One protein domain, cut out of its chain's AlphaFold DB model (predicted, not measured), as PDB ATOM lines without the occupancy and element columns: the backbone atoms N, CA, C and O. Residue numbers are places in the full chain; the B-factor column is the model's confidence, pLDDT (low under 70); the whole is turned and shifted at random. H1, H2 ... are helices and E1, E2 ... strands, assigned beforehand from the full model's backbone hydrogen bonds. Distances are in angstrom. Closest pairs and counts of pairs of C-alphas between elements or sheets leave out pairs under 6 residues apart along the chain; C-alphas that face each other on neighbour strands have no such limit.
ATOM      1  N   ALA A   3     160.545 179.111 197.913       53.25
ATOM      2  CA  ALA A   3     159.489 178.342 197.246       53.25
ATOM      3  C   ALA A   3     158.598 177.554 198.228       53.25
ATOM      4  O   ALA A   3     157.410 177.389 197.975       53.25
ATOM      5  N   ALA A   4     159.152 177.113 199.365       57.56
ATOM      6  CA  ALA A   4     158.428 176.317 200.357       57.56
ATOM      7  C   ALA A   4     157.316 177.122 201.054       57.56
ATOM      8  O   ALA A   4     156.191 176.644 201.154       57.56
ATOM      9  N   ASP A   5     157.585 178.367 201.460       62.06
ATOM     10  CA  ASP A   5     156.583 179.234 202.099       62.06
ATOM     11  C   ASP A   5     155.400 179.567 201.184       62.06
ATOM     12  O   ASP A   5     154.259 179.645 201.636       62.06
ATOM     13  N   GLY A   6     155.655 179.743 199.884       68.50
ATOM     14  CA  GLY A   6     154.596 179.962 198.899       68.50
ATOM     15  C   GLY A   6     153.694 178.738 198.748       68.50
ATOM     16  O   GLY A   6     152.475 178.877 198.672       68.50
ATOM     17  N   PHE A   7     154.283 177.539 198.776       70.31
ATOM     18  CA  PHE A   7     153.544 176.283 198.685       70.31
ATOM     19  C   PHE A   7     152.646 176.049 199.904       70.31
ATOM     20  O   PHE A   7     151.466 175.761 199.733       70.31
ATOM     21  N   TRP A   8     153.142 176.244 201.128       74.75
ATOM     22  CA  TRP A   8     152.322 176.054 202.336       74.75
ATOM     23  C   TRP A   8     151.181 177.068 202.467       74.75
ATOM     24  O   TRP A   8     150.161 176.787 203.091       74.75
ATOM     25  N   ARG A   9     151.322 178.240 201.839       77.56
ATOM     26  CA  ARG A   9     150.252 179.241 201.740       77.56
ATOM     27  C   ARG A   9     149.274 178.969 200.596       77.56
ATOM     28  O   ARG A   9     148.239 179.627 200.540       77.56
ATOM     29  N   SER A  10     149.592 178.037 199.700       79.69
ATOM     30  CA  SER A  10     148.705 177.642 198.610       79.69
ATOM     31  C   SER A  10     147.553 176.760 199.114       79.69
ATOM     32  O   SER A  10     147.722 176.040 200.101       79.69
ATOM     33  N   PRO A  11     146.404 176.746 198.412       84.25
ATOM     34  CA  PRO A  11     145.279 175.855 198.712       84.25
ATOM     35  C   PRO A  11     145.677 174.382 198.860       84.25
ATOM     36  O   PRO A  11     145.230 173.703 199.780       84.25
ATOM     37  N   VAL A  12     146.564 173.903 197.983       84.50
ATOM     38  CA  VAL A  12     147.037 172.511 197.960       84.50
ATOM     39  C   VAL A  12     147.911 172.212 199.182       84.50
ATOM     40  O   VAL A  12     147.729 171.189 199.839       84.50
ATOM     41  N   GLY A  13     148.817 173.125 199.546       84.94
ATOM     42  CA  GLY A  13     149.644 172.985 200.749       84.94
ATOM     43  C   GLY A  13     148.819 173.009 202.039       84.94
ATOM     44  O   GLY A  13     149.070 172.215 202.946       84.94
ATOM     45  N   GLN A  14     147.787 173.857 202.099       88.56
ATOM     46  CA  GLN A  14     146.842 173.887 203.220       88.56
ATOM     47  C   GLN A  14     146.031 172.590 203.321       88.56
ATOM     48  O   GLN A  14     145.880 172.056 204.420       88.56
ATOM     49  N   ALA A  15     145.569 172.049 202.189       87.50
ATOM     50  CA  ALA A  15     144.864 170.770 202.143       87.50
ATOM     51  C   ALA A  15     145.751 169.609 202.618       87.50
ATOM     52  O   ALA A  15     145.302 168.760 203.390       87.50
ATOM     53  N   LEU A  16     147.022 169.588 202.207       86.69
ATOM     54  CA  LEU A  16     147.992 168.592 202.665       86.69
ATOM     55  C   LEU A  16     148.228 168.697 204.175       86.69
ATOM     56  O   LEU A  16     148.246 167.686 204.875       86.69
ATOM     57  N   GLN A  17     148.371 169.916 204.695       88.81
ATOM     58  CA  GLN A  17     148.574 170.145 206.121       88.81
ATOM     59  C   GLN A  17     147.357 169.713 206.954       88.81
ATOM     60  O   GLN A  17     147.533 169.068 207.988       88.81
ATOM     61  N   ALA A  18     146.136 170.024 206.509       88.25
ATOM     62  CA  ALA A  18     144.904 169.566 207.156       88.25
ATOM     63  C   ALA A  18     144.789 168.031 207.133       88.25
ATOM     64  O   ALA A  18     144.459 167.394 208.134       88.25
ATOM     65  N   TYR A  19     145.168 167.404 206.015       86.56
ATOM     66  CA  TYR A  19     145.146 165.946 205.900       86.56
ATOM     67  C   TYR A  19     146.127 165.291 206.883       86.56
ATOM     68  O   TYR A  19     145.780 164.326 207.564       86.56
ATOM     69  N   GLN A  20     147.339 165.847 207.001       87.25
ATOM     70  CA  GLN A  20     148.359 165.379 207.945       87.25
ATOM     71  C   GLN A  20     147.964 165.595 209.410       87.25
ATOM     72  O   GLN A  20     148.303 164.770 210.255       87.25
ATOM     73  N   ARG A  21     147.221 166.666 209.718       87.50
ATOM     74  CA  ARG A  21     146.633 166.888 211.052       87.50
ATOM     75  C   ARG A  21     145.535 165.885 211.395       87.50
ATOM     76  O   ARG A  21     145.228 165.703 212.569       87.50
ATOM     77  N   GLY A  22     144.979 165.219 210.387       87.69
ATOM     78  CA  GLY A  22     143.926 164.231 210.548       87.69
ATOM     79  C   GLY A  22     142.515 164.812 210.496       87.69
ATOM     80  O   GLY A  22     141.585 164.131 210.925       87.69
ATOM     81  N   ASP A  23     142.347 166.025 209.967       89.38
ATOM     82  CA  ASP A  23     141.046 166.680 209.845       89.38
ATOM     83  C   ASP A  23     140.058 165.842 209.007       89.38
ATOM     84  O   ASP A  23     140.427 165.194 208.024       89.38
ATOM     85  N   GLY A  24     138.780 165.852 209.398       88.31
ATOM     86  CA  GLY A  24     137.711 165.163 208.662       88.31
ATOM     87  C   GLY A  24     137.159 165.972 207.486       88.31
ATOM     88  O   GLY A  24     136.657 165.398 206.518       88.31
ATOM     89  N   PHE A  25     137.280 167.299 207.556       90.56
ATOM     90  CA  PHE A  25     136.768 168.237 206.564       90.56
ATOM     91  C   PHE A  25     137.799 169.320 206.264       90.56
ATOM     92  O   PHE A  25     138.516 169.769 207.156       90.56
ATOM     93  N   PHE A  26     137.834 169.767 205.014       89.81
ATOM     94  CA  PHE A  26     138.679 170.864 204.563       89.81
ATOM     95  C   PHE A  26     137.862 171.806 203.685       89.81
ATOM     96  O   PHE A  26     137.215 171.368 202.737       89.81
ATOM     97  N   GLN A  27     137.880 173.100 204.001       88.88
ATOM     98  CA  GLN A  27     137.190 174.120 203.220       88.88
ATOM     99  C   GLN A  27     138.196 175.108 202.646       88.88
ATOM    100  O   GLN A  27     139.064 175.603 203.365       88.88
ATOM    101  N   VAL A  28     138.023 175.458 201.374       86.88
ATOM    102  CA  VAL A  28     138.808 176.507 200.725       86.88
ATOM    103  C   VAL A  28     137.919 177.446 199.921       86.88
ATOM    104  O   VAL A  28     136.916 177.038 199.336       86.88
ATOM    105  N   GLN A  29     138.293 178.722 199.925       84.44
ATOM    106  CA  GLN A  29     137.670 179.762 199.118       84.44
ATOM    107  C   GLN A  29     138.611 180.097 197.968       84.44
ATOM    108  O   GLN A  29     139.776 180.421 198.207       84.44
ATOM    109  N   LEU A  30     138.125 180.000 196.735       77.94
ATOM    110  CA  LEU A  30     138.902 180.317 195.541       77.94
ATOM    111  C   LEU A  30     138.119 181.321 194.693       77.94
ATOM    112  O   LEU A  30     136.906 181.163 194.542       77.94
ATOM    113  N   PRO A  31     138.781 182.337 194.116       69.31
ATOM    114  CA  PRO A  31     138.123 183.182 193.133       69.31
ATOM    115  C   PRO A  31     137.734 182.321 191.929       69.31
ATOM    116  O   PRO A  31     138.470 181.407 191.547       69.31
ATOM    117  N   HIS A  32     136.597 182.620 191.305       63.38
ATOM    118  CA  HIS A  32     136.101 181.856 190.159       63.38
ATOM    119  C   HIS A  32     137.130 181.783 189.015       63.38
ATOM    120  O   HIS A  32     137.243 180.771 188.333       63.38
ATOM    121  N   SER A  33     137.959 182.818 188.863       60.66
ATOM    122  CA  SER A  33     139.053 182.878 187.887       60.66
ATOM    123  C   SER A  33     140.202 181.889 188.141       60.66
ATOM    124  O   SER A  33     140.943 181.580 187.204       60.66
ATOM    125  N   ALA A  34     140.360 181.384 189.370       58.16
ATOM    126  CA  ALA A  34     141.380 180.394 189.730       58.16
ATOM    127  C   ALA A  34     140.955 178.948 189.439       58.16
ATOM    128  O   ALA A  34     141.815 178.070 189.431       58.16
ATOM    129  N   VAL A  35     139.667 178.707 189.188       57.78
ATOM    130  CA  VAL A  35     139.135 177.380 188.871       57.78
ATOM    131  C   VAL A  35     138.814 177.343 187.384       57.78
ATOM    132  O   VAL A  35     137.929 178.051 186.900       57.78
ATOM    133  N   ARG A  36     139.529 176.511 186.623       53.88
ATOM    134  CA  ARG A  36     139.234 176.262 185.203       53.88
ATOM    135  C   ARG A  36     138.041 175.307 185.117       53.88
ATOM    136  O   ARG A  36     138.172 174.154 184.720       53.88
ATOM    137  N   PHE A  37     136.872 175.784 185.526       47.62
ATOM    138  CA  PHE A  37     135.623 175.050 185.369       47.62
ATOM    139  C   PHE A  37     135.255 175.053 183.879       47.62
ATOM    140  O   PHE A  37     135.212 176.121 183.275       47.62
ATOM    141  N   ASN A  38     135.007 173.890 183.268       42.09
ATOM    142  CA  ASN A  38     134.385 173.830 181.943       42.09
ATOM    143  C   ASN A  38     132.877 174.079 182.140       42.09
ATOM    144  O   ASN A  38     132.194 173.200 182.674       42.09
ATOM    145  N   SER A  48     125.218 171.538 193.594       45.59
ATOM    146  CA  SER A  48     125.621 170.507 192.645       45.59
ATOM    147  C   SER A  48     126.439 169.471 193.414       45.59
ATOM    148  O   SER A  48     127.518 169.797 193.904       45.59
ATOM    149  N   SER A  49     125.952 168.232 193.530       42.19
ATOM    150  CA  SER A  49     126.817 167.097 193.874       42.19
ATOM    151  C   SER A  49     127.853 166.991 192.766       42.19
ATOM    152  O   SER A  49     127.536 166.583 191.648       42.19
ATOM    153  N   VAL A  50     129.060 167.480 193.036       49.62
ATOM    154  CA  VAL A  50     130.071 167.652 192.002       49.62
ATOM    155  C   VAL A  50     130.742 166.312 191.722       49.62
ATOM    156  O   VAL A  50     131.817 166.022 192.222       49.62
ATOM    157  N   ASP A  51     130.105 165.502 190.882       42.69
ATOM    158  CA  ASP A  51     130.790 164.455 190.109       42.69
ATOM    159  C   ASP A  51     131.350 165.036 188.787       42.69
ATOM    160  O   ASP A  51     131.665 164.322 187.839       42.69
ATOM    161  N   ALA A  52     131.449 166.371 188.691       45.31
ATOM    162  CA  ALA A  52     131.992 167.049 187.525       45.31
ATOM    163  C   ALA A  52     133.511 166.900 187.538       45.31
ATOM    164  O   ALA A  52     134.184 167.495 188.374       45.31
ATOM    165  N   GLY A  53     134.028 166.089 186.615       44.78
ATOM    166  CA  GLY A  53     135.451 165.833 186.425       44.78
ATOM    167  C   GLY A  53     136.275 167.116 186.355       44.78
ATOM    168  O   GLY A  53     136.444 167.707 185.286       44.78
ATOM    169  N   PHE A  54     136.817 167.523 187.500       54.81
ATOM    170  CA  PHE A  54     137.866 168.521 187.566       54.81
ATOM    171  C   PHE A  54     139.091 167.953 186.861       54.81
ATOM    172  O   PHE A  54     139.472 166.798 187.060       54.81
ATOM    173  N   ASN A  55     139.714 168.758 186.004       55.00
ATOM    174  CA  ASN A  55     140.975 168.353 185.409       55.00
ATOM    175  C   ASN A  55     142.003 168.196 186.543       55.00
ATOM    176  O   ASN A  55     142.111 169.081 187.386       55.00
ATOM    177  N   LYS A  56     142.769 167.099 186.572       55.09
ATOM    178  CA  LYS A  56     143.793 166.835 187.608       55.09
ATOM    179  C   LYS A  56     144.852 167.938 187.724       55.09
ATOM    180  O   LYS A  56     145.551 168.037 188.721       55.09
ATOM    181  N   THR A  57     144.973 168.774 186.695       59.25
ATOM    182  CA  THR A  57     145.850 169.951 186.689       59.25
ATOM    183  C   THR A  57     145.252 171.174 187.391       59.25
ATOM    184  O   THR A  57     145.993 172.102 187.707       59.25
ATOM    185  N   ASP A  58     143.950 171.187 187.675       73.38
ATOM    186  CA  ASP A  58     143.286 172.234 188.454       73.38
ATOM    187  C   ASP A  58     143.544 172.056 189.960       73.38
ATOM    188  O   ASP A  58     143.809 170.953 190.443       73.38
ATOM    189  N   VAL A  59     143.471 173.152 190.718       80.25
ATOM    190  CA  VAL A  59     143.726 173.169 192.166       80.25
ATOM    191  C   VAL A  59     142.800 172.208 192.912       80.25
ATOM    192  O   VAL A  59     143.245 171.547 193.850       80.25
ATOM    193  N   LEU A  60     141.538 172.087 192.492       83.62
ATOM    194  CA  LEU A  60     140.581 171.178 193.132       83.62
ATOM    195  C   LEU A  60     140.946 169.709 192.883       83.62
ATOM    196  O   LEU A  60     140.928 168.915 193.818       83.62
ATOM    197  N   GLY A  61     141.364 169.373 191.658       78.62
ATOM    198  CA  GLY A  61     141.833 168.028 191.315       78.62
ATOM    199  C   GLY A  61     143.090 167.633 192.097       78.62
ATOM    200  O   GLY A  61     143.163 166.526 192.621       78.62
ATOM    201  N   GLN A  62     144.036 168.561 192.267       82.19
ATOM    202  CA  GLN A  62     145.231 168.340 193.093       82.19
ATOM    203  C   GLN A  62     144.892 168.117 194.575       82.19
ATOM    204  O   GLN A  62     145.550 167.325 195.245       82.19
ATOM    205  N   ILE A  63     143.865 168.800 195.099       85.44
ATOM    206  CA  ILE A  63     143.377 168.570 196.467       85.44
ATOM    207  C   ILE A  63     142.762 167.172 196.584       85.44
ATOM    208  O   ILE A  63     143.020 166.481 197.569       85.44
ATOM    209  N   GLU A  64     142.010 166.714 195.581       83.81
ATOM    210  CA  GLU A  64     141.459 165.356 195.595       83.81
ATOM    211  C   GLU A  64     142.540 164.267 195.536       83.81
ATOM    212  O   GLU A  64     142.436 163.257 196.231       83.81
ATOM    213  N   GLU A  65     143.632 164.493 194.799       82.44
ATOM    214  CA  GLU A  65     144.769 163.560 194.743       82.44
ATOM    215  C   GLU A  65     145.488 163.376 196.092       82.44
ATOM    216  O   GLU A  65     146.132 162.349 196.306       82.44
ATOM    217  N   ILE A  66     145.340 164.316 197.032       86.25
ATOM    218  CA  ILE A  66     145.848 164.181 198.412       86.25
ATOM    219  C   ILE A  66     145.021 163.161 199.224       86.25
ATOM    220  O   ILE A  66     145.479 162.679 200.260       86.25
ATOM    221  N   GLY A  67     143.821 162.799 198.762       86.38
ATOM    222  CA  GLY A  67     142.872 161.955 199.493       86.38
ATOM    223  C   GLY A  67     141.716 162.742 200.107       86.38
ATOM    224  O   GLY A  67     141.096 162.299 201.074       86.38
ATOM    225  N   TRP A  68     141.433 163.931 199.580       89.00
ATOM    226  CA  TRP A  68     140.191 164.646 199.843       89.00
ATOM    227  C   TRP A  68     139.149 164.278 198.781       89.00
ATOM    228  O   TRP A  68     139.484 163.915 197.661       89.00
ATOM    229  N   ARG A  69     137.868 164.392 199.110       86.12
ATOM    230  CA  ARG A  69     136.762 164.238 198.164       86.12
ATOM    231  C   ARG A  69     135.886 165.469 198.246       86.12
ATOM    232  O   ARG A  69     135.405 165.795 199.336       86.12
ATOM    233  N   LEU A  70     135.671 166.152 197.125       84.06
ATOM    234  CA  LEU A  70     134.767 167.297 197.110       84.06
ATOM    235  C   LEU A  70     133.331 166.810 197.350       84.06
ATOM    236  O   LEU A  70     132.858 165.891 196.684       84.06
ATOM    237  N   ILE A  71     132.639 167.414 198.316       83.38
ATOM    238  CA  ILE A  71     131.243 167.069 198.635       83.38
ATOM    239  C   ILE A  71     130.276 168.214 198.379       83.38
ATOM    240  O   ILE A  71     129.096 167.966 198.151       83.38
ATOM    241  N   GLN A  72     130.757 169.457 198.406       78.69
ATOM    242  CA  GLN A  72     129.925 170.625 198.157       78.69
ATOM    243  C   GLN A  72     130.749 171.735 197.509       78.69
ATOM    244  O   GLN A  72     131.851 172.047 197.959       78.69
ATOM    245  N   ALA A  73     130.171 172.366 196.491       78.88
ATOM    246  CA  ALA A  73     130.650 173.615 195.919       78.88
ATOM    247  C   ALA A  73     129.497 174.622 195.910       78.88
ATOM    248  O   ALA A  73     128.397 174.306 195.459       78.88
ATOM    249  N   THR A  74     129.744 175.819 196.428       73.19
ATOM    250  CA  THR A  74     128.795 176.937 196.385       73.19
ATOM    251  C   THR A  74     129.514 178.214 195.968       73.19
ATOM    252  O   THR A  74     130.740 178.270 195.996       73.19
ATOM    253  N   TRP A  75     128.769 179.232 195.553       72.56
ATOM    254  CA  TRP A  75     129.310 180.453 194.960       72.56
ATOM    255  C   TRP A  75     128.640 181.652 195.604       72.56
ATOM    256  O   TRP A  75     127.420 181.666 195.775       72.56
ATOM    257  N   VAL A  76     129.432 182.666 195.926       71.06
ATOM    258  CA  VAL A  76     128.926 183.935 196.439       71.06
ATOM    259  C   VAL A  76     129.387 185.035 195.496       71.06
ATOM    260  O   VAL A  76     130.579 185.159 195.216       71.06
ATOM    261  N   GLN A  77     128.433 185.816 194.993       66.06
ATOM    262  CA  GLN A  77     128.733 187.085 194.339       66.06
ATOM    263  C   GLN A  77     129.132 188.078 195.423       66.06
ATOM    264  O   GLN A  77     128.325 188.394 196.301       66.06
ATOM    265  N   VAL A  78     130.376 188.546 195.394       63.47
ATOM    266  CA  VAL A  78     130.785 189.647 196.259       63.47
ATOM    267  C   VAL A  78     130.296 190.927 195.599       63.47
ATOM    268  O   VAL A  78     130.715 191.273 194.494       63.47
ATOM    269  N   GLU A  79     129.366 191.616 196.260       58.91
ATOM    270  CA  GLU A  79     128.909 192.915 195.786       58.91
ATOM    271  C   GLU A  79     130.108 193.876 195.779       58.91
ATOM    272  O   GLU A  79     130.816 193.986 196.790       58.91
ATOM    273  N   PRO A  80     130.397 194.548 194.651       58.72
ATOM    274  CA  PRO A  80     131.500 195.490 194.603       58.72
ATOM    275  C   PRO A  80     131.246 196.594 195.630       58.72
ATOM    276  O   PRO A  80     130.146 197.141 195.700       58.72
ATOM    277  N   ALA A  81     132.273 196.934 196.414       59.28
ATOM    278  CA  ALA A  81     132.170 197.980 197.425       59.28
ATOM    279  C   ALA A  81     131.539 199.261 196.832       59.28
ATOM    280  O   ALA A  81     131.883 199.625 195.696       59.28
ATOM    281  N   ASP A  96     132.956 190.628 188.033       53.53
ATOM    282  CA  ASP A  96     132.447 189.591 188.914       53.53
ATOM    283  C   ASP A  96     133.512 189.022 189.861       53.53
ATOM    284  O   ASP A  96     134.237 188.082 189.524       53.53
ATOM    285  N   ASP A  97     133.578 189.555 191.080       63.47
ATOM    286  CA  ASP A  97     134.349 188.964 192.172       63.47
ATOM    287  C   ASP A  97     133.498 187.829 192.771       63.47
ATOM    288  O   ASP A  97     132.909 187.910 193.849       63.47
ATOM    289  N   VAL A  98     133.299 186.780 191.967       65.44
ATOM    290  CA  VAL A  98     132.610 185.562 192.391       65.44
ATOM    291  C   VAL A  98     133.615 184.691 193.123       65.44
ATOM    292  O   VAL A  98     134.623 184.263 192.550       65.44
ATOM    293  N   VAL A  99     133.318 184.379 194.381       74.50
ATOM    294  CA  VAL A  99     134.128 183.473 195.197       74.50
ATOM    295  C   VAL A  99     133.421 182.127 195.290       74.50
ATOM    296  O   VAL A  99     132.274 182.035 195.735       74.50
ATOM    297  N   GLY A 100     134.109 181.072 194.860       78.06
ATOM    298  CA  GLY A 100     133.697 179.690 195.069       78.06
ATOM    299  C   GLY A 100     134.127 179.207 196.453       78.06
ATOM    300  O   GLY A 100     135.286 179.359 196.839       78.06
ATOM    301  N   ILE A 101     133.200 178.613 197.195       83.38
ATOM    302  CA  ILE A 101     133.438 177.954 198.477       83.38
ATOM    303  C   ILE A 101     133.344 176.448 198.244       83.38
ATOM    304  O   ILE A 101     132.284 175.927 197.884       83.38
ATOM    305  N   TYR A 102     134.452 175.753 198.478       85.12
ATOM    306  CA  TYR A 102     134.596 174.323 198.234       85.12
ATOM    307  C   TYR A 102     134.805 173.593 199.552       85.12
ATOM    308  O   TYR A 102     135.746 173.904 200.284       85.12
ATOM    309  N   LEU A 103     133.934 172.629 199.843       88.31
ATOM    310  CA  LEU A 103     134.020 171.774 201.019       88.31
ATOM    311  C   LEU A 103     134.379 170.351 200.603       88.31
ATOM    312  O   LEU A 103     133.654 169.691 199.852       88.31
ATOM    313  N   PHE A 104     135.477 169.876 201.164       89.75
ATOM    314  CA  PHE A 104     135.992 168.536 200.993       89.75
ATOM    315  C   PHE A 104     135.788 167.721 202.264       89.75
ATOM    316  O   PHE A 104     135.968 168.224 203.376       89.75
ATOM    317  N   ARG A 105     135.466 166.439 202.097       89.50
ATOM    318  CA  ARG A 105     135.597 165.429 203.152       89.50
ATOM    319  C   ARG A 105     136.882 164.650 202.943       89.50
ATOM    320  O   ARG A 105     137.308 164.465 201.804       89.50
ATOM    321  N   ARG A 106     137.474 164.144 204.012       87.25
ATOM    322  CA  ARG A 106     138.572 163.189 203.881       87.25
ATOM    323  C   ARG A 106     138.036 161.898 203.262       87.25
ATOM    324  O   ARG A 106     137.087 161.314 203.787       87.25
ATOM    325  N   ASP A 107     138.625 161.466 202.155       81.06
ATOM    326  CA  ASP A 107     138.340 160.161 201.576       81.06
ATOM    327  C   ASP A 107     139.080 159.130 202.428       81.06
ATOM    328  O   ASP A 107     140.297 158.950 202.339       81.06
TER     329      ASP A 107
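AT A GLANCE: This is residues 3 to 38, 48 to 81 and 96 to 107 of the 116 residues of an uncharacterized protein of Mycolicibacterium thermoresistibile (strain ATCC 19527 / DSM 44167 / CIP 105390 / JCM 6362 / NCTC 10409 / 316) (UniProt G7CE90). A long, twisted sheet, E1 E3 E2, is partly covered by helices H2 and H3, side by side on one face, making two layers; short H1 lies beyond H2, away from the sheet. Printed are 82 residues, with named elements H1 H2 E1 H3 E2 E3 along the chain; the sheet is antiparallel, the class mixed. It is compact, radius of gyration of the C-alphas 12.9 A, spanning 37 by 31 by 22 A.

IN THESE COORDINATES: E1 is residues 25 to 31; E3, 98 to 106, 25.8 A, ends at C-alpha 106 (138.572, 163.189, 203.881); E2, 68 to 77, 25.8 A, bends by 63 degrees at residue 71. H2 is residues 11 to 21, 15.3 A; H3, 59 to 65; H1, 3 to 8, begins at C-alpha 3 (159.489, 178.342, 197.246).

HOW THE PARTS SIT: Inner strand E3 is antiparallel to E1, N 28 and O 102 being 3.0 A apart, and to E2, N 74 and O 101 2.9 A. H2 and H3 are on the sheet, at heights of 9.2 A and 7.7 A; they touch, closest C-alphas Val 12 and Ile 63, 5.6 A. H1 and H2 only just touch, only at the corner, with 3 pairs of C-alphas within 8 A, the closest Phe 7 and Gly 13, 5.5 A. In H1, H2 and H3 every O i to N i+4 pair is within hydrogen-bond range.

THE WHOLE: Residues 39 to 47 and 82 to 95 are cut out, leaving C-alpha gaps of 14.2 A and 12.0 A. Of the links printed whole, none is long. Mean pLDDT of the printed part is 73.4, with 30 residues under 70, among them 48 to 57.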